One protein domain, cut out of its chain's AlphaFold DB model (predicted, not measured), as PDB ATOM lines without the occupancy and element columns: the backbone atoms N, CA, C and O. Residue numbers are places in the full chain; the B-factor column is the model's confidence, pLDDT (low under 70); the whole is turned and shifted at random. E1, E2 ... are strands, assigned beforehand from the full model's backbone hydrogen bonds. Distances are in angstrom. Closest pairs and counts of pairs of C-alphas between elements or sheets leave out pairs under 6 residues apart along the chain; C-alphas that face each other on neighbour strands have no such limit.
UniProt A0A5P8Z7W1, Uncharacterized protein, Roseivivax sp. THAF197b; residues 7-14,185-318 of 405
ATOM      1  N   ARG A   7      23.769  31.393   0.194       97.75
ATOM      2  CA  ARG A   7      24.398  32.529  -0.495       97.75
ATOM      3  C   ARG A   7      25.599  33.091   0.262       97.75
ATOM      4  O   ARG A   7      26.468  33.697  -0.362       97.75
ATOM      5  N   SER A   8      25.694  32.862   1.575       97.44
ATOM      6  CA  SER A   8      26.844  33.294   2.379       97.44
ATOM      7  C   SER A   8      28.069  32.383   2.236       97.44
ATOM      8  O   SER A   8      29.093  32.647   2.859       97.44
ATOM      9  N   LEU A   9      27.959  31.284   1.480       98.12
ATOM     10  CA  LEU A   9      29.031  30.303   1.281       98.12
ATOM     11  C   LEU A   9      29.922  30.613   0.070       98.12
ATOM     12  O   LEU A   9      30.849  29.858  -0.204       98.12
ATOM     13  N   VAL A  10      29.652  31.693  -0.658       98.62
ATOM     14  CA  VAL A  10      30.443  32.146  -1.809       98.62
ATOM     15  C   VAL A  10      30.900  33.587  -1.609       98.62
ATOM     16  O   VAL A  10      30.397  34.279  -0.720       98.62
ATOM     17  N   ASP A  11      31.838  34.039  -2.439       98.38
ATOM     18  CA  ASP A  11      32.342  35.411  -2.447       98.38
ATOM     19  C   ASP A  11      31.189  36.438  -2.373       98.38
ATOM     20  O   ASP A  11      30.379  36.537  -3.305       98.38
ATOM     21  N   PRO A  12      31.099  37.239  -1.291       98.25
ATOM     22  CA  PRO A  12      30.021  38.204  -1.124       98.25
ATOM     23  C   PRO A  12      30.018  39.298  -2.202       98.25
ATOM     24  O   PRO A  12      28.973  39.911  -2.431       98.25
ATOM     25  N   ALA A  13      31.142  39.529  -2.897       98.44
ATOM     26  CA  ALA A  13      31.228  40.484  -3.999       98.44
ATOM     27  C   ALA A  13      30.296  40.123  -5.165       98.44
ATOM     28  O   ALA A  13      29.857  41.028  -5.881       98.44
ATOM     29  N   ILE A  14      29.937  38.840  -5.321       98.50
ATOM     30  CA  ILE A  14      28.930  38.377  -6.288       98.50
ATOM     31  C   ILE A  14      27.628  39.161  -6.103       98.50
ATOM     32  O   ILE A  14      27.075  39.691  -7.065       98.50
ATOM     33  N   ALA A 185      26.531  21.958 -18.160       97.06
ATOM     34  CA  ALA A 185      27.187  22.977 -17.345       97.06
ATOM     35  C   ALA A 185      28.647  22.559 -17.065       97.06
ATOM     36  O   ALA A 185      28.972  21.970 -16.035       97.06
ATOM     37  N   ARG A 186      29.529  22.794 -18.042       96.50
ATOM     38  CA  ARG A 186      30.950  22.425 -17.989       96.50
ATOM     39  C   ARG A 186      31.837  23.636 -17.705       96.50
ATOM     40  O   ARG A 186      31.780  24.621 -18.431       96.50
ATOM     41  N   PHE A 187      32.713  23.478 -16.721       97.81
ATOM     42  CA  PHE A 187      33.639  24.471 -16.195       97.81
ATOM     43  C   PHE A 187      35.034  23.843 -15.997       97.81
ATOM     44  O   PHE A 187      35.363  23.330 -14.924       97.81
ATOM     45  N   LEU A 188      35.861  23.825 -17.046       97.06
ATOM     46  CA  LEU A 188      37.215  23.246 -16.999       97.06
ATOM     47  C   LEU A 188      38.293  24.250 -16.577       97.06
ATOM     48  O   LEU A 188      39.368  23.846 -16.139       97.06
ATOM     49  N   SER A 189      38.019  25.542 -16.743       97.00
ATOM     50  CA  SER A 189      38.964  26.643 -16.535       97.00
ATOM     51  C   SER A 189      38.479  27.673 -15.523       97.00
ATOM     52  O   SER A 189      39.309  28.339 -14.905       97.00
ATOM     53  N   HIS A 190      37.164  27.784 -15.306       98.25
ATOM     54  CA  HIS A 190      36.623  28.608 -14.228       98.25
ATOM     55  C   HIS A 190      37.230  28.160 -12.899       98.25
ATOM     56  O   HIS A 190      37.085  26.996 -12.546       98.25
ATOM     57  N   SER A 191      37.914  29.057 -12.189       98.25
ATOM     58  CA  SER A 191      38.710  28.781 -10.980       98.25
ATOM     59  C   SER A 191      38.244  29.545  -9.733       98.25
ATOM     60  O   SER A 191      38.957  29.556  -8.736       98.25
ATOM     61  N   HIS A 192      37.069  30.173  -9.782       98.69
ATOM     62  CA  HIS A 192      36.533  31.028  -8.718       98.69
ATOM     63  C   HIS A 192      35.254  30.432  -8.124       98.69
ATOM     64  O   HIS A 192      34.832  29.352  -8.537       98.69
ATOM     65  N   ASP A 193      34.663  31.122  -7.150       98.88
ATOM     66  CA  ASP A 193      33.408  30.696  -6.543       98.88
ATOM     67  C   ASP A 193      32.268  30.662  -7.565       98.88
ATOM     68  O   ASP A 193      32.077  31.598  -8.350       98.88
ATOM     69  N   LEU A 194      31.502  29.573  -7.516       98.88
ATOM     70  CA  LEU A 194      30.377  29.306  -8.402       98.88
ATOM     71  C   LEU A 194      29.124  29.056  -7.571       98.88
ATOM     72  O   LEU A 194      29.085  28.120  -6.775       98.88
ATOM     73  N   TYR A 195      28.082  29.844  -7.808       98.94
ATOM     74  CA  TYR A 195      26.769  29.658  -7.203       98.94
ATOM     75  C   TYR A 195      25.715  29.358  -8.277       98.94
ATOM     76  O   TYR A 195      25.634  30.065  -9.282       98.94
ATOM     77  N   LEU A 196      24.903  28.322  -8.071       98.88
ATOM     78  CA  LEU A 196      23.817  27.886  -8.954       98.88
ATOM     79  C   LEU A 196      22.515  27.806  -8.146       98.88
ATOM     80  O   LEU A 196      22.468  27.103  -7.139       98.88
ATOM     81  N   GLU A 197      21.450  28.471  -8.584       98.81
ATOM     82  CA  GLU A 197      20.140  28.412  -7.915       98.81
ATOM     83  C   GLU A 197      19.009  28.269  -8.934       98.81
ATOM     84  O   GLU A 197      18.956  29.021  -9.903       98.81
ATOM     85  N   ASP A 198      18.122  27.290  -8.717       98.81
ATOM     86  CA  ASP A 198      16.997  26.956  -9.606       98.81
ATOM     87  C   ASP A 198      17.431  26.642 -11.062       98.81
ATOM     88  O   ASP A 198      16.733  26.953 -12.036       98.81
ATOM     89  N   ILE A 199      18.601  26.001 -11.218       98.75
ATOM     90  CA  ILE A 199      19.173  25.591 -12.508       98.75
ATOM     91  C   ILE A 199      18.979  24.087 -12.724       98.75
ATOM     92  O   ILE A 199      19.495  23.254 -11.978       98.75
ATOM     93  N   HIS A 200      18.274  23.718 -13.791       98.69
ATOM     94  CA  HIS A 200      17.996  22.327 -14.141       98.69
ATOM     95  C   HIS A 200      18.610  21.984 -15.494       98.69
ATOM     96  O   HIS A 200      18.124  22.423 -16.530       98.69
ATOM     97  N   CYS A 201      19.666  21.183 -15.481       98.50
ATOM     98  CA  CYS A 201      20.374  20.720 -16.662       98.50
ATOM     99  C   CYS A 201      20.064  19.244 -16.945       98.50
ATOM    100  O   CYS A 201      20.118  18.402 -16.046       98.50
ATOM    101  N   GLU A 202      19.809  18.928 -18.211       98.56
ATOM    102  CA  GLU A 202      19.681  17.566 -18.734       98.56
ATOM    103  C   GLU A 202      20.714  17.328 -19.842       98.56
ATOM    104  O   GLU A 202      20.776  18.075 -20.825       98.56
ATOM    105  N   GLY A 203      21.504  16.264 -19.710       97.19
ATOM    106  CA  GLY A 203      22.543  15.920 -20.676       97.19
ATOM    107  C   GLY A 203      23.896  16.582 -20.425       97.19
ATOM    108  O   GLY A 203      24.043  17.539 -19.670       97.19
ATOM    109  N   GLY A 204      24.913  16.051 -21.104       96.62
ATOM    110  CA  GLY A 204      26.282  16.551 -21.041       96.62
ATOM    111  C   GLY A 204      27.295  15.455 -21.350       96.62
ATOM    112  O   GLY A 204      27.353  14.450 -20.645       96.62
ATOM    113  N   ILE A 205      28.116  15.648 -22.388       95.25
ATOM    114  CA  ILE A 205      29.061  14.607 -22.852       95.25
ATOM    115  C   ILE A 205      30.256  14.352 -21.928       95.25
ATOM    116  O   ILE A 205      31.013  13.418 -22.166       95.25
ATOM    117  N   THR A 206      30.444  15.178 -20.901       94.19
ATOM    118  CA  THR A 206      31.509  15.052 -19.886       94.19
ATOM    119  C   THR A 206      30.941  15.033 -18.467       94.19
ATOM    120  O   THR A 206      31.662  15.326 -17.518       94.19
ATOM    121  N   GLY A 207      29.636  14.783 -18.350       95.62
ATOM    122  CA  GLY A 207      28.824  15.063 -17.173       95.62
ATOM    123  C   GLY A 207      27.928  16.284 -17.356       95.62
ATOM    124  O   GLY A 207      28.198  17.152 -18.198       95.62
ATOM    125  N   THR A 208      26.834  16.309 -16.598       97.75
ATOM    126  CA  THR A 208      25.793  17.341 -16.679       97.75
ATOM    127  C   THR A 208      26.221  18.618 -15.956       97.75
ATOM    128  O   THR A 208      26.071  19.705 -16.513       97.75
ATOM    129  N   LEU A 209      26.823  18.481 -14.771       98.62
ATOM    130  CA  LEU A 209      27.668  19.496 -14.139       98.62
ATOM    131  C   LEU A 209      29.090  18.943 -14.047       98.62
ATOM    132  O   LEU A 209      29.309  17.889 -13.454       98.62
ATOM    133  N   HIS A 210      30.056  19.650 -14.624       98.06
ATOM    134  CA  HIS A 210      31.452  19.222 -14.611       98.06
ATOM    135  C   HIS A 210      32.366  20.391 -14.255       98.06
ATOM    136  O   HIS A 210      32.538  21.298 -15.066       98.06
ATOM    137  N   CYS A 211      32.974  20.346 -13.073       98.44
ATOM    138  CA  CYS A 211      33.938  21.335 -12.594       98.44
ATOM    139  C   CYS A 211      35.299  20.663 -12.410       98.44
ATOM    140  O   CYS A 211      35.421  19.740 -11.608       98.44
ATOM    141  N   ASP A 212      36.315  21.110 -13.149       97.38
ATOM    142  CA  ASP A 212      37.591  20.379 -13.233       97.38
ATOM    143  C   ASP A 212      38.830  21.294 -13.231       97.38
ATOM    144  O   ASP A 212      39.941  20.851 -13.516       97.38
ATOM    145  N   ALA A 213      38.680  22.587 -12.934       97.31
ATOM    146  CA  ALA A 213      39.850  23.445 -12.744       97.31
ATOM    147  C   ALA A 213      40.491  23.175 -11.375       97.31
ATOM    148  O   ALA A 213      39.774  23.117 -10.373       97.31
ATOM    149  N   THR A 214      41.825  23.085 -11.328       98.12
ATOM    150  CA  THR A 214      42.580  23.097 -10.069       98.12
ATOM    151  C   THR A 214      42.450  24.470  -9.418       98.12
ATOM    152  O   THR A 214      43.007  25.441  -9.927       98.12
ATOM    153  N   ALA A 215      41.704  24.567  -8.319       97.56
ATOM    154  CA  ALA A 215      41.364  25.855  -7.717       97.56
ATOM    155  C   ALA A 215      41.125  25.767  -6.207       97.56
ATOM    156  O   ALA A 215      40.782  24.705  -5.690       97.56
ATOM    157  N   THR A 216      41.280  26.904  -5.521       98.31
ATOM    158  CA  THR A 216      40.702  27.121  -4.188       98.31
ATOM    159  C   THR A 216      39.440  27.955  -4.355       98.31
ATOM    160  O   THR A 216      39.550  29.114  -4.744       98.31
ATOM    161  N   ARG A 217      38.270  27.351  -4.148       98.31
ATOM    162  CA  ARG A 217      36.959  27.971  -4.394       98.31
ATOM    163  C   ARG A 217      35.851  27.195  -3.694       98.31
ATOM    164  O   ARG A 217      36.030  26.016  -3.382       98.31
ATOM    165  N   ASN A 218      34.688  27.817  -3.603       98.81
ATOM    166  CA  ASN A 218      33.448  27.157  -3.234       98.81
ATOM    167  C   ASN A 218      32.548  26.945  -4.459       98.81
ATOM    168  O   ASN A 218      32.477  27.777  -5.363       98.81
ATOM    169  N   ILE A 219      31.855  25.809  -4.499       98.88
ATOM    170  CA  ILE A 219      30.827  25.507  -5.499       98.88
ATOM    171  C   ILE A 219      29.537  25.233  -4.741       98.88
ATOM    172  O   ILE A 219      29.479  24.303  -3.939       98.88
ATOM    173  N   VAL A 220      28.510  26.037  -4.988       98.94
ATOM    174  CA  VAL A 220      27.247  25.967  -4.259       98.94
ATOM    175  C   VAL A 220      26.084  25.781  -5.225       98.94
ATOM    176  O   VAL A 220      25.954  26.528  -6.190       98.94
ATOM    177  N   GLY A 221      25.235  24.789  -4.966       98.75
ATOM    178  CA  GLY A 221      24.009  24.532  -5.719       98.75
ATOM    179  C   GLY A 221      22.779  24.541  -4.817       98.75
ATOM    180  O   GLY A 221      22.793  23.964  -3.733       98.75
ATOM    181  N   VAL A 222      21.698  25.176  -5.255       98.75
ATOM    182  CA  VAL A 222      20.441  25.267  -4.502       98.75
ATOM    183  C   VAL A 222      19.271  24.949  -5.424       98.75
ATOM    184  O   VAL A 222      19.172  25.517  -6.515       98.75
ATOM    185  N   ARG A 223      18.393  24.025  -5.006       98.56
ATOM    186  CA  ARG A 223      17.169  23.627  -5.736       98.56
ATOM    187  C   ARG A 223      17.412  23.339  -7.223       98.56
ATOM    188  O   ARG A 223      16.605  23.667  -8.086       98.56
ATOM    189  N   SER A 224      18.565  22.758  -7.528       98.88
ATOM    190  CA  SER A 224      19.050  22.550  -8.893       98.88
ATOM    191  C   SER A 224      19.049  21.065  -9.247       98.88
ATOM    192  O   SER A 224      19.112  20.206  -8.369       98.88
ATOM    193  N   SER A 225      18.992  20.722 -10.531       98.81
ATOM    194  CA  SER A 225      19.121  19.320 -10.951       98.81
ATOM    195  C   SER A 225      20.079  19.155 -12.113       98.81
ATOM    196  O   SER A 225      20.020  19.911 -13.074       98.81
ATOM    197  N   PHE A 226      20.897  18.115 -12.073       98.75
ATOM    198  CA  PHE A 226      21.884  17.775 -13.084       98.75
ATOM    199  C   PHE A 226      21.657  16.323 -13.474       98.75
ATOM    200  O   PHE A 226      22.185  15.418 -12.842       98.75
ATOM    201  N   ARG A 227      20.812  16.086 -14.476       98.38
ATOM    202  CA  ARG A 227      20.351  14.738 -14.820       98.38
ATOM    203  C   ARG A 227      20.889  14.239 -16.151       98.38
ATOM    204  O   ARG A 227      21.290  15.023 -17.017       98.38
ATOM    205  N   TYR A 228      20.845  12.922 -16.318       97.50
ATOM    206  CA  TYR A 228      20.979  12.248 -17.612       97.50
ATOM    207  C   TYR A 228      22.292  12.527 -18.356       97.50
ATOM    208  O   TYR A 228      22.267  12.865 -19.537       97.50
ATOM    209  N   ALA A 229      23.453  12.396 -17.703       96.94
ATOM    210  CA  ALA A 229      24.738  12.561 -18.396       96.94
ATOM    211  C   ALA A 229      24.792  11.693 -19.666       96.94
ATOM    212  O   ALA A 229      24.426  10.519 -19.648       96.94
ATOM    213  N   ALA A 230      25.225  12.274 -20.782       95.25
ATOM    214  CA  ALA A 230      25.081  11.677 -22.109       95.25
ATOM    215  C   ALA A 230      26.453  11.606 -22.797       95.25
ATOM    216  O   ALA A 230      26.717  12.423 -23.678       95.25
ATOM    217  N   PRO A 231      27.356  10.708 -22.353       92.81
ATOM    218  CA  PRO A 231      28.755  10.660 -22.776       92.81
ATOM    219  C   PRO A 231      28.895  10.548 -24.301       92.81
ATOM    220  O   PRO A 231      28.107   9.882 -24.970       92.81
ATOM    221  N   SER A 232      29.926  11.181 -24.866       89.12
ATOM    222  CA  SER A 232      30.211  11.079 -26.308       89.12
ATOM    223  C   SER A 232      30.705   9.690 -26.720       89.12
ATOM    224  O   SER A 232      30.528   9.299 -27.873       89.12
ATOM    225  N   ASN A 233      31.311   8.958 -25.784       86.88
ATOM    226  CA  ASN A 233      31.730   7.573 -25.934       86.88
ATOM    227  C   ASN A 233      30.943   6.705 -24.934       86.88
ATOM    228  O   ASN A 233      31.198   6.817 -23.735       86.88
ATOM    229  N   PRO A 234      30.027   5.826 -25.384       77.06
ATOM    230  CA  PRO A 234      29.239   4.980 -24.483       77.06
ATOM    231  C   PRO A 234      30.096   3.983 -23.685       77.06
ATOM    232  O   PRO A 234      29.691   3.562 -22.610       77.06
ATOM    233  N   ASN A 235      31.309   3.668 -24.155       84.12
ATOM    234  CA  ASN A 235      32.270   2.829 -23.425       84.12
ATOM    235  C   ASN A 235      33.083   3.601 -22.370       84.12
ATOM    236  O   ASN A 235      33.914   3.017 -21.681       84.12
ATOM    237  N   ALA A 236      32.887   4.917 -22.266       87.50
ATOM    238  CA  ALA A 236      33.494   5.772 -21.253       87.50
ATOM    239  C   ALA A 236      32.385   6.579 -20.559       87.50
ATOM    240  O   ALA A 236      32.213   7.769 -20.843       87.50
ATOM    241  N   PRO A 237      31.583   5.926 -19.699       90.44
ATOM    242  CA  PRO A 237      30.458   6.575 -19.049       90.44
ATOM    243  C   PRO A 237      30.942   7.681 -18.101       90.44
ATOM    244  O   PRO A 237      32.012   7.581 -17.497       90.44
ATOM    245  N   TYR A 238      30.144   8.744 -17.978       94.38
ATOM    246  CA  TYR A 238      30.445   9.899 -17.131       94.38
ATOM    247  C   TYR A 238      29.355  10.146 -16.089       94.38
ATOM    248  O   TYR A 238      28.181   9.822 -16.294       94.38
ATOM    249  N   ASP A 239      29.781  10.759 -14.989       97.00
ATOM    250  CA  ASP A 239      28.950  11.079 -13.832       97.00
ATOM    251  C   ASP A 239      27.988  12.235 -14.141       97.00
ATOM    252  O   ASP A 239      28.279  13.084 -14.987       97.00
ATOM    253  N   ALA A 240      26.845  12.301 -13.461       98.12
ATOM    254  CA  ALA A 240      25.906  13.407 -13.614       98.12
ATOM    255  C   ALA A 240      26.497  14.716 -13.065       98.12
ATOM    256  O   ALA A 240      26.574  15.714 -13.789       98.12
ATOM    257  N   VAL A 241      26.990  14.682 -11.827       98.81
ATOM    258  CA  VAL A 241      27.791  15.739 -11.207       98.81
ATOM    259  C   VAL A 241      29.199  15.218 -10.980       98.81
ATOM    260  O   VAL A 241      29.409  14.247 -10.258       98.81
ATOM    261  N   ARG A 242      30.168  15.914 -11.570       97.94
ATOM    262  CA  ARG A 242      31.587  15.593 -11.477       97.94
ATOM    263  C   ARG A 242      32.365  16.814 -11.022       97.94
ATOM    264  O   ARG A 242      32.554  17.754 -11.799       97.94
ATOM    265  N   ILE A 243      32.836  16.794  -9.781       98.56
ATOM    266  CA  ILE A 243      33.653  17.874  -9.229       98.56
ATOM    267  C   ILE A 243      35.013  17.329  -8.843       98.56
ATOM    268  O   ILE A 243      35.145  16.391  -8.060       98.56
ATOM    269  N   ARG A 244      36.035  17.931  -9.434       98.19
ATOM    270  CA  ARG A 244      37.412  17.480  -9.320       98.19
ATOM    271  C   ARG A 244      38.316  18.646  -8.973       98.19
ATOM    272  O   ARG A 244      38.007  19.801  -9.290       98.19
ATOM    273  N   ARG A 245      39.452  18.342  -8.345       97.56
ATOM    274  CA  ARG A 245      40.577  19.276  -8.168       97.56
ATOM    275  C   ARG A 245      40.197  20.591  -7.474       97.56
ATOM    276  O   ARG A 245      40.860  21.608  -7.663       97.56
ATOM    277  N   THR A 246      39.151  20.590  -6.650       97.25
ATOM    278  CA  THR A 246      38.695  21.774  -5.907       97.25
ATOM    279  C   THR A 246      39.122  21.663  -4.450       97.25
ATOM    280  O   THR A 246      38.817  20.672  -3.801       97.25
ATOM    281  N   LYS A 247      39.801  22.690  -3.943       98.06
ATOM    282  CA  LYS A 247      40.071  22.889  -2.520       98.06
ATOM    283  C   LYS A 247      39.067  23.909  -1.983       98.06
ATOM    284  O   LYS A 247      39.023  25.028  -2.486       98.06
ATOM    285  N   GLY A 248      38.278  23.549  -0.982       97.94
ATOM    286  CA  GLY A 248      37.159  24.357  -0.493       97.94
ATOM    287  C   GLY A 248      35.859  23.562  -0.442       97.94
ATOM    288  O   GLY A 248      35.870  22.333  -0.539       97.94
ATOM    289  N   LEU A 249      34.745  24.272  -0.273       98.62
ATOM    290  CA  LEU A 249      33.437  23.683  -0.013       98.62
ATOM    291  C   LEU A 249      32.636  23.472  -1.304       98.62
ATOM    292  O   LEU A 249      32.358  24.410  -2.047       98.62
ATOM    293  N   CYS A 250      32.183  22.243  -1.523       98.81
ATOM    294  CA  CYS A 250      31.162  21.888  -2.502       98.81
ATOM    295  C   CYS A 250      29.846  21.617  -1.758       98.81
ATOM    296  O   CYS A 250      29.685  20.549  -1.170       98.81
ATOM    297  N   ALA A 251      28.917  22.576  -1.748       98.75
ATOM    298  CA  ALA A 251      27.679  22.490  -0.972       98.75
ATOM    299  C   ALA A 251      26.432  22.481  -1.863       98.75
ATOM    300  O   ALA A 251      26.222  23.391  -2.658       98.75
ATOM    301  N   PHE A 252      25.568  21.485  -1.704       98.88
ATOM    302  CA  PHE A 252      24.328  21.362  -2.461       98.88
ATOM    303  C   PHE A 252      23.134  21.204  -1.528       98.88
ATOM    304  O   PHE A 252      23.162  20.404  -0.593       98.88
ATOM    305  N   PHE A 253      22.078  21.962  -1.808       98.62
ATOM    306  CA  PHE A 253      20.851  22.011  -1.020       98.62
ATOM    307  C   PHE A 253      19.667  21.700  -1.926       98.62
ATOM    308  O   PHE A 253      19.484  22.366  -2.949       98.62
ATOM    309  N   ASP A 254      18.881  20.681  -1.576       98.44
ATOM    310  CA  ASP A 254      17.699  20.256  -2.339       98.44
ATOM    311  C   ASP A 254      18.011  19.992  -3.826       98.44
ATOM    312  O   ASP A 254      17.224  20.325  -4.715       98.44
ATOM    313  N   CYS A 255      19.198  19.445  -4.112       98.88
ATOM    314  CA  CYS A 255      19.653  19.190  -5.474       98.88
ATOM    315  C   CYS A 255      19.490  17.728  -5.898       98.88
ATOM    316  O   CYS A 255      19.427  16.817  -5.075       98.88
ATOM    317  N   ASP A 256      19.488  17.482  -7.204       98.88
ATOM    318  CA  ASP A 256      19.329  16.144  -7.776       98.88
ATOM    319  C   ASP A 256      20.395  15.863  -8.844       98.88
ATOM    320  O   ASP A 256      20.491  16.605  -9.817       98.88
ATOM    321  N   ALA A 257      21.157  14.778  -8.688       98.75
ATOM    322  CA  ALA A 257      22.087  14.264  -9.693       98.75
ATOM    323  C   ALA A 257      21.739  12.824 -10.108       98.75
ATOM    324  O   ALA A 257      22.494  11.887  -9.867       98.75
ATOM    325  N   SER A 258      20.545  12.627 -10.664       98.50
ATOM    326  CA  SER A 258      20.029  11.313 -11.075       98.50
ATOM    327  C   SER A 258      20.232  11.008 -12.562       98.50
ATOM    328  O   SER A 258      20.327  11.904 -13.404       98.50
ATOM    329  N   GLY A 259      20.221   9.726 -12.920       96.81
ATOM    330  CA  GLY A 259      20.320   9.292 -14.312       96.81
ATOM    331  C   GLY A 259      21.706   9.480 -14.935       96.81
ATOM    332  O   GLY A 259      21.814   9.516 -16.160       96.81
ATOM    333  N   GLY A 260      22.769   9.641 -14.141       96.81
ATOM    334  CA  GLY A 260      24.145   9.665 -14.642       96.81
ATOM    335  C   GLY A 260      24.459   8.419 -15.472       96.81
ATOM    336  O   GLY A 260      23.948   7.340 -15.187       96.81
ATOM    337  N   ALA A 261      25.279   8.547 -16.519       95.56
ATOM    338  CA  ALA A 261      25.715   7.370 -17.276       95.56
ATOM    339  C   ALA A 261      26.663   6.489 -16.446       95.56
ATOM    340  O   ALA A 261      26.742   5.287 -16.688       95.56
ATOM    341  N   LYS A 262      27.363   7.091 -15.476       95.38
ATOM    342  CA  LYS A 262      28.106   6.410 -14.417       95.38
ATOM    343  C   LYS A 262      27.539   6.783 -13.046       95.38
ATOM    344  O   LYS A 262      26.461   6.302 -12.732       95.38
ATOM    345  N   ASP A 263      28.197   7.644 -12.269       97.44
ATOM    346  CA  ASP A 263      27.724   8.013 -10.931       97.44
ATOM    347  C   ASP A 263      26.737   9.187 -10.981       97.44
ATOM    348  O   ASP A 263      26.702   9.960 -11.940       97.44
ATOM    349  N   GLY A 264      25.937   9.346  -9.930       98.38
ATOM    350  CA  GLY A 264      25.134  10.544  -9.717       98.38
ATOM    351  C   GLY A 264      26.014  11.700  -9.261       98.38
ATOM    352  O   GLY A 264      26.293  12.629 -10.019       98.38
ATOM    353  N   TRP A 265      26.504  11.608  -8.026       98.81
ATOM    354  CA  TRP A 265      27.444  12.561  -7.441       98.81
ATOM    355  C   TRP A 265      28.848  11.962  -7.351       98.81
ATOM    356  O   TRP A 265      29.021  10.925  -6.716       98.81
ATOM    357  N   SER A 266      29.851  12.628  -7.927       98.44
ATOM    358  CA  SER A 266      31.247  12.179  -7.909       98.44
ATOM    359  C   SER A 266      32.208  13.314  -7.545       98.44
ATOM    360  O   SER A 266      32.249  14.358  -8.212       98.44
ATOM    361  N   PHE A 267      32.987  13.094  -6.483       98.75
ATOM    362  CA  PHE A 267      33.920  14.066  -5.911       98.75
ATOM    363  C   PHE A 267      35.338  13.495  -5.799       98.75
ATOM    364  O   PHE A 267      35.547  12.456  -5.166       98.75
ATOM    365  N   HIS A 268      36.313  14.203  -6.377       97.94
ATOM    366  CA  HIS A 268      37.730  13.828  -6.362       97.94
ATOM    367  C   HIS A 268      38.638  15.019  -6.043       97.94
ATOM    368  O   HIS A 268      38.537  16.082  -6.660       97.94
ATOM    369  N   GLU A 269      39.613  14.837  -5.156       95.25
ATOM    370  CA  GLU A 269      40.651  15.854  -4.953       95.25
ATOM    371  C   GLU A 269      41.687  15.826  -6.078       95.25
ATOM    372  O   GLU A 269      42.217  16.878  -6.437       95.25
ATOM    373  N   ASP A 270      41.978  14.644  -6.639       95.88
ATOM    374  CA  ASP A 270      42.936  14.436  -7.737       95.88
ATOM    375  C   ASP A 270      44.262  15.197  -7.529       95.88
ATOM    376  O   ASP A 270      44.780  15.881  -8.416       95.88
ATOM    377  N   GLY A 271      44.802  15.109  -6.311       94.06
ATOM    378  CA  GLY A 271      46.060  15.749  -5.925       94.06
ATOM    379  C   GLY A 271      45.952  17.207  -5.458       94.06
ATOM    380  O   GLY A 271      46.969  17.770  -5.059       94.06
ATOM    381  N   ASN A 272      44.760  17.814  -5.441       96.88
ATOM    382  CA  ASN A 272      44.518  19.133  -4.844       96.88
ATOM    383  C   ASN A 272      43.731  19.009  -3.528       96.88
ATOM    384  O   ASN A 272      42.534  19.284  -3.478       96.88
ATOM    385  N   ALA A 273      44.413  18.549  -2.477       96.50
ATOM    386  CA  ALA A 273      43.793  18.203  -1.201       96.50
ATOM    387  C   ALA A 273      43.089  19.382  -0.497       96.50
ATOM    388  O   ALA A 273      43.564  20.526  -0.520       96.50
ATOM    389  N   GLY A 274      42.006  19.060   0.212       97.44
ATOM    390  CA  GLY A 274      41.176  19.984   0.983       97.44
ATOM    391  C   GLY A 274      39.785  20.198   0.387       97.44
ATOM    392  O   GLY A 274      39.262  21.307   0.500       97.44
ATOM    393  N   MET A 275      39.211  19.188  -0.276       98.69
ATOM    394  CA  MET A 275      37.815  19.239  -0.715       98.69
ATOM    395  C   MET A 275      36.884  18.838   0.431       98.69
ATOM    396  O   MET A 275      36.979  17.732   0.971       98.69
ATOM    397  N   GLU A 276      35.941  19.719   0.742       98.69
ATOM    398  CA  GLU A 276      34.852  19.466   1.681       98.69
ATOM    399  C   GLU A 276      33.527  19.420   0.919       98.69
ATOM    400  O   GLU A 276      33.290  20.237   0.030       98.69
ATOM    401  N   VAL A 277      32.656  18.468   1.243       98.88
ATOM    402  CA  VAL A 277      31.371  18.275   0.560       98.88
ATOM    403  C   VAL A 277      30.227  18.325   1.565       98.88
ATOM    404  O   VAL A 277      30.258  17.642   2.587       98.88
ATOM    405  N   LEU A 278      29.182  19.086   1.252       98.81
ATOM    406  CA  LEU A 278      27.923  19.103   1.992       98.81
ATOM    407  C   LEU A 278      26.768  18.827   1.031       98.81
ATOM    408  O   LEU A 278      26.539  19.611   0.117       98.81
ATOM    409  N   LEU A 279      26.011  17.756   1.254       98.81
ATOM    410  CA  LEU A 279      24.746  17.512   0.559       98.81
ATOM    411  C   LEU A 279      23.598  17.552   1.573       98.81
ATOM    412  O   LEU A 279      23.445  16.623   2.362       98.81
ATOM    413  N   GLU A 280      22.771  18.596   1.559       98.44
ATOM    414  CA  GLU A 280      21.542  18.673   2.361       98.44
ATOM    415  C   GLU A 280      20.334  18.340   1.479       98.44
ATOM    416  O   GLU A 280      20.088  18.988   0.462       98.44
ATOM    417  N   ASN A 281      19.589  17.302   1.866       98.31
ATOM    418  CA  ASN A 281      18.366  16.846   1.201       98.31
ATOM    419  C   ASN A 281      18.511  16.607  -0.318       98.31
ATOM    420  O   ASN A 281      17.595  16.860  -1.098       98.31
ATOM    421  N   CYS A 282      19.677  16.122  -0.750       98.81
ATOM    422  CA  CYS A 282      19.951  15.855  -2.160       98.81
ATOM    423  C   CYS A 282      19.550  14.435  -2.592       98.81
ATOM    424  O   CYS A 282      19.397  13.528  -1.769       98.81
ATOM    425  N   ARG A 283      19.412  14.235  -3.905       98.69
ATOM    426  CA  ARG A 283      19.065  12.950  -4.528       98.69
ATOM    427  C   ARG A 283      20.125  12.498  -5.526       98.69
ATOM    428  O   ARG A 283      20.664  13.323  -6.259       98.69
ATOM    429  N   GLY A 284      20.382  11.196  -5.602       98.31
ATOM    430  CA  GLY A 284      21.166  10.581  -6.679       98.31
ATOM    431  C   GLY A 284      20.631   9.188  -6.984       98.31
ATOM    432  O   GLY A 284      20.969   8.242  -6.276       98.31
ATOM    433  N   THR A 285      19.761   9.071  -7.989       97.38
ATOM    434  CA  THR A 285      19.045   7.817  -8.282       97.38
ATOM    435  C   THR A 285      19.099   7.386  -9.742       97.38
ATOM    436  O   THR A 285      19.253   8.227 -10.624       97.38
ATOM    437  N   GLY A 286      18.917   6.090 -10.010       95.38
ATOM    438  CA  GLY A 286      18.792   5.571 -11.379       95.38
ATOM    439  C   GLY A 286      20.056   5.769 -12.215       95.38
ATOM    440  O   GLY A 286      19.961   6.110 -13.390       95.38
ATOM    441  N   ASN A 287      21.229   5.676 -11.585       95.75
ATOM    442  CA  ASN A 287      22.517   5.923 -12.227       95.75
ATOM    443  C   ASN A 287      23.091   4.644 -12.849       95.75
ATOM    444  O   ASN A 287      22.774   3.534 -12.425       95.75
ATOM    445  N   GLY A 288      23.968   4.804 -13.835       93.25
ATOM    446  CA  GLY A 288      24.540   3.710 -14.611       93.25
ATOM    447  C   GLY A 288      23.753   3.449 -15.892       93.25
ATOM    448  O   GLY A 288      22.541   3.253 -15.867       93.25
ATOM    449  N   ALA A 289      24.455   3.456 -17.023       89.00
ATOM    450  CA  ALA A 289      23.899   3.161 -18.338       89.00
ATOM    451  C   ALA A 289      24.876   2.320 -19.172       89.00
ATOM    452  O   ALA A 289      26.095   2.397 -19.003       89.00
ATOM    453  N   GLY A 290      24.341   1.545 -20.117       83.56
ATOM    454  CA  GLY A 290      25.146   0.708 -21.006       83.56
ATOM    455  C   GLY A 290      25.996  -0.306 -20.236       83.56
ATOM    456  O   GLY A 290      25.482  -1.063 -19.423       83.56
ATOM    457  N   THR A 291      27.304  -0.325 -20.498       84.12
ATOM    458  CA  THR A 291      28.265  -1.260 -19.881       84.12
ATOM    459  C   THR A 291      28.951  -0.691 -18.636       84.12
ATOM    460  O   THR A 291      29.960  -1.236 -18.182       84.12
ATOM    461  N   ALA A 292      28.442   0.419 -18.090       89.81
ATOM    462  CA  ALA A 292      29.001   1.034 -16.898       89.81
ATOM    463  C   ALA A 292      29.015   0.050 -15.715       89.81
ATOM    464  O   ALA A 292      28.112  -0.764 -15.520       89.81
ATOM    465  N   THR A 293      30.087   0.116 -14.929       89.62
ATOM    466  CA  THR A 293      30.279  -0.717 -13.740       89.62
ATOM    467  C   THR A 293      30.685   0.168 -12.574       89.62
ATOM    468  O   THR A 293      31.279   1.234 -12.779       89.62
ATOM    469  N   SER A 294      30.390  -0.291 -11.358       90.75
ATOM    470  CA  SER A 294      30.578   0.477 -10.131       90.75
ATOM    471  C   SER A 294      29.857   1.828 -10.190       90.75
ATOM    472  O   SER A 294      30.465   2.850  -9.877       90.75
ATOM    473  N   CYS A 295      28.600   1.828 -10.645       94.44
ATOM    474  CA  CYS A 295      27.790   3.042 -10.729       94.44
ATOM    475  C   CYS A 295      27.125   3.319  -9.389       94.44
ATOM    476  O   CYS A 295      26.506   2.426  -8.804       94.44
ATOM    477  N   ASN A 296      27.222   4.561  -8.931       96.56
ATOM    478  CA  ASN A 296      26.802   4.912  -7.587       96.56
ATOM    479  C   ASN A 296      25.860   6.117  -7.550       96.56
ATOM    480  O   ASN A 296      25.906   7.004  -8.401       96.56
ATOM    481  N   GLY A 297      25.033   6.198  -6.508       97.56
ATOM    482  CA  GLY A 297      24.273   7.407  -6.189       97.56
ATOM    483  C   GLY A 297      25.193   8.545  -5.751       97.56
ATOM    484  O   GLY A 297      25.012   9.691  -6.168       97.56
ATOM    485  N   PHE A 298      26.199   8.212  -4.944       98.62
ATOM    486  CA  PHE A 298      27.210   9.119  -4.412       98.62
ATOM    487  C   PHE A 298      28.560   8.412  -4.248       98.62
ATOM    488  O   PHE A 298      28.633   7.346  -3.629       98.62
ATOM    489  N   THR A 299      29.630   9.055  -4.716       98.25
ATOM    490  CA  THR A 299      31.007   8.571  -4.595       98.25
ATOM    491  C   THR A 299      31.958   9.676  -4.144       98.25
ATOM    492  O   THR A 299      31.957  10.785  -4.687       98.25
ATOM    493  N   THR A 300      32.836   9.351  -3.194       98.31
ATOM    494  CA  THR A 300      33.964  10.204  -2.789       98.31
ATOM    495  C   THR A 300      35.280   9.459  -2.900       98.31
ATOM    496  O   THR A 300      35.390   8.325  -2.423       98.31
ATOM    497  N   HIS A 301      36.292  10.143  -3.428       97.81
ATOM    498  CA  HIS A 301      37.640   9.629  -3.645       97.81
ATOM    499  C   HIS A 301      38.716  10.404  -2.872       97.81
ATOM    500  O   HIS A 301      38.473  11.462  -2.298       97.81
ATOM    501  N   ASP A 302      39.935   9.870  -2.888       96.94
ATOM    502  CA  ASP A 302      41.147  10.493  -2.356       96.94
ATOM    503  C   ASP A 302      41.057  10.809  -0.853       96.94
ATOM    504  O   ASP A 302      40.992   9.876  -0.049       96.94
ATOM    505  N   GLY A 303      41.102  12.088  -0.465       97.12
ATOM    506  CA  GLY A 303      40.985  12.576   0.909       97.12
ATOM    507  C   GLY A 303      39.730  13.410   1.175       97.12
ATOM    508  O   GLY A 303      39.681  14.070   2.213       97.12
ATOM    509  N   VAL A 304      38.728  13.376   0.281       98.75
ATOM    510  CA  VAL A 304      37.483  14.155   0.423       98.75
ATOM    511  C   VAL A 304      36.834  13.918   1.791       98.75
ATOM    512  O   VAL A 304      36.653  12.772   2.230       98.75
ATOM    513  N   VAL A 305      36.439  15.014   2.441       98.75
ATOM    514  CA  VAL A 305      35.619  15.005   3.658       98.75
ATOM    515  C   VAL A 305      34.197  15.413   3.293       98.75
ATOM    516  O   VAL A 305      33.997  16.454   2.676       98.75
ATOM    517  N   ALA A 306      33.200  14.617   3.666       98.81
ATOM    518  CA  ALA A 306      31.819  14.836   3.259       98.81
ATOM    519  C   ALA A 306      30.816  14.716   4.415       98.81
ATOM    520  O   ALA A 306      30.967  13.893   5.322       98.81
ATOM    521  N   ALA A 307      29.745  15.503   4.339       98.75
ATOM    522  CA  ALA A 307      28.553  15.377   5.163       98.75
ATOM    523  C   ALA A 307      27.306  15.296   4.271       98.75
ATOM    524  O   ALA A 307      27.079  16.150   3.414       98.75
ATOM    525  N   LEU A 308      26.489  14.268   4.479       98.69
ATOM    526  CA  LEU A 308      25.212  14.066   3.806       98.69
ATOM    527  C   LEU A 308      24.115  14.161   4.859       98.69
ATOM    528  O   LEU A 308      24.045  13.340   5.772       98.69
ATOM    529  N   LEU A 309      23.274  15.183   4.750       98.38
ATOM    530  CA  LEU A 309      22.217  15.492   5.705       98.38
ATOM    531  C   LEU A 309      20.863  15.215   5.046       98.38
ATOM    532  O   LEU A 309      20.344  16.020   4.274       98.38
ATOM    533  N   GLY A 310      20.289  14.052   5.338       97.69
ATOM    534  CA  GLY A 310      19.094  13.532   4.683       97.69
ATOM    535  C   GLY A 310      19.397  12.982   3.289       97.69
ATOM    536  O   GLY A 310      20.457  12.396   3.057       97.69
ATOM    537  N   GLY A 311      18.449  13.165   2.371       98.00
ATOM    538  CA  GLY A 311      18.587  12.757   0.976       98.00
ATOM    539  C   GLY A 311      18.269  11.286   0.693       98.00
ATOM    540  O   GLY A 311      18.117  10.460   1.602       98.00
ATOM    541  N   VAL A 312      18.148  10.979  -0.601       98.44
ATOM    542  CA  VAL A 312      17.787   9.649  -1.116       98.44
ATOM    543  C   VAL A 312      18.711   9.262  -2.265       98.44
ATOM    544  O   VAL A 312      18.787   9.955  -3.280       98.44
ATOM    545  N   PHE A 313      19.365   8.118  -2.122       98.50
ATOM    546  CA  PHE A 313      20.251   7.538  -3.126       98.50
ATOM    547  C   PHE A 313      19.783   6.118  -3.416       98.50
ATOM    548  O   PHE A 313      19.346   5.422  -2.497       98.50
ATOM    549  N   GLY A 314      19.776   5.688  -4.671       96.06
ATOM    550  CA  GLY A 314      19.152   4.407  -4.976       96.06
ATOM    551  C   GLY A 314      19.026   4.051  -6.444       96.06
ATOM    552  O   GLY A 314      19.036   4.922  -7.312       96.06
ATOM    553  N   TYR A 315      18.752   2.776  -6.698       94.31
ATOM    554  CA  TYR A 315      18.490   2.238  -8.032       94.31
ATOM    555  C   TYR A 315      19.666   2.432  -8.998       94.31
ATOM    556  O   TYR A 315      19.450   2.616 -10.196       94.31
ATOM    557  N   SER A 316      20.898   2.456  -8.492       93.81
ATOM    558  CA  SER A 316      22.074   2.493  -9.358       93.81
ATOM    559  C   SER A 316      22.356   1.094  -9.908       93.81
ATOM    560  O   SER A 316      22.250   0.098  -9.193       93.81
ATOM    561  N   SER A 317      22.709   1.013 -11.186       90.50
ATOM    562  CA  SER A 317      22.982  -0.252 -11.867       90.50
ATOM    563  C   SER A 317      24.419  -0.704 -11.615       90.50
ATOM    564  O   SER A 317      25.357   0.073 -11.813       90.50
ATOM    565  N   ASN A 318      24.619  -1.975 -11.264       86.00
ATOM    566  CA  ASN A 318      25.933  -2.615 -11.185       86.00
ATOM    567  C   ASN A 318      26.939  -1.869 -10.285       86.00
ATOM    568  O   ASN A 318      28.069  -1.586 -10.696       86.00
TER     569      ASN A 318
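What this domain is: This is residues 7 to 14 and 185 to 318 of the 405 residues of an uncharacterized protein of Roseivivax sp. THAF197b (UniProt A0A5P8Z7W1). The chain is wound in stacked, roughly triangular turns, a solenoid whose two longer walls are parallel five-stranded sheets, E2 E5 E8 E10 E13 and E1 E4 E7 E9 E12, partly face to face. The third side of the turns is a looser wall of two short strand pairs, E3 with E6 and E11 with E14, and the separate short piece of residues 7 to 14 lies outside the second-strand wall, towards its E2 edge. The printed part has 142 residues with no named helix and fourteen named strands, E1 to E14 in chain order; the four sheets are parallel throughout, and the class is all strand, though only 60 of the 142 residues are in named elements. The whole is compact, with a radius of gyration of the C-alphas of 13.7 A, and it spans 43 by 29 by 26 A.

Where its parts are: One sheet holds E2, residues 194 to 197, E5, residues 219 to 222, E8, residues 246 to 253, E10, residues 275 to 280, and E13, residues 305 to 309. E8 is the longest strand by residues, 18.5 A from C-alpha 246 at (38.695, 21.774, -5.907) to C-alpha 253, and it bends by 51 degrees at residue 249. E10 is 16.6 A long and E13 13.6 A. The other five-stranded sheet holds E1, residues 185 to 187, E4, residues 209 to 211, E7, residues 241 to 244, E9, residues 265 to 268, and E12, residues 295 to 300, which is 12.3 A long. E1 begins at C-alpha 185, (27.187, 22.977, -17.345). The short pairs are E3, residues 199 to 202, with E6, residues 225 to 227, and E11, residues 283 to 285, with E14, residues 312 to 314, which ends at C-alpha 314, (19.152, 4.407, -4.976).

How they stand to each other: The sheet E2 E5 E8 E10 E13 has E2 and E13 as edge strands. E5 and E8 are parallel at 3 degrees, with N 251 and O 219 within hydrogen-bond range at 2.8 A. E8 and E10 are parallel at 1 degree, with N 250 and O 276 at 2.8 A. This sheet and the sheet E1 E4 E7 E9 E12 form a sandwich, two sheets face to face, 10.2 A centre to centre where they face each other, with best planes 14 degrees apart and strands at 28 degrees. The second sheet is twisted, with edge strands E1 and E12. E4 and E7 are parallel at 3 degrees, with N 211 and O 242 at 2.9 A, while E9 and E12 are parallel at 39 degrees, with N 299 and O 265 at 2.8 A. E2 runs on into E3, and E10 into E11, each at 91 degrees. E3 and E6 are parallel, with N 201 and O 225 at 2.7 A; E11 and E14 are parallel, with N 284 and O 312 at 3.1 A. E6 and E11 are near each other. The closest C-alphas of E11 and E12 are those of Gly 284 and Gly 297, 4.5 A apart. Among the pairs that are apart are E1 and E5, and E10 and E12.

The domain as a whole: The two C-alphas farthest apart, those of Ala 13 and Thr 291, are 44.8 A from each other. Residues 15 to 184 are cut out and not printed, and C-alphas 14 and 185 are 19.0 A apart across the cut. The links E6 to E7, with 13 residues, and E8 to E9, with 11 residues, are long. The mean pLDDT of the printed part is 96.7, and no printed residue is under 70.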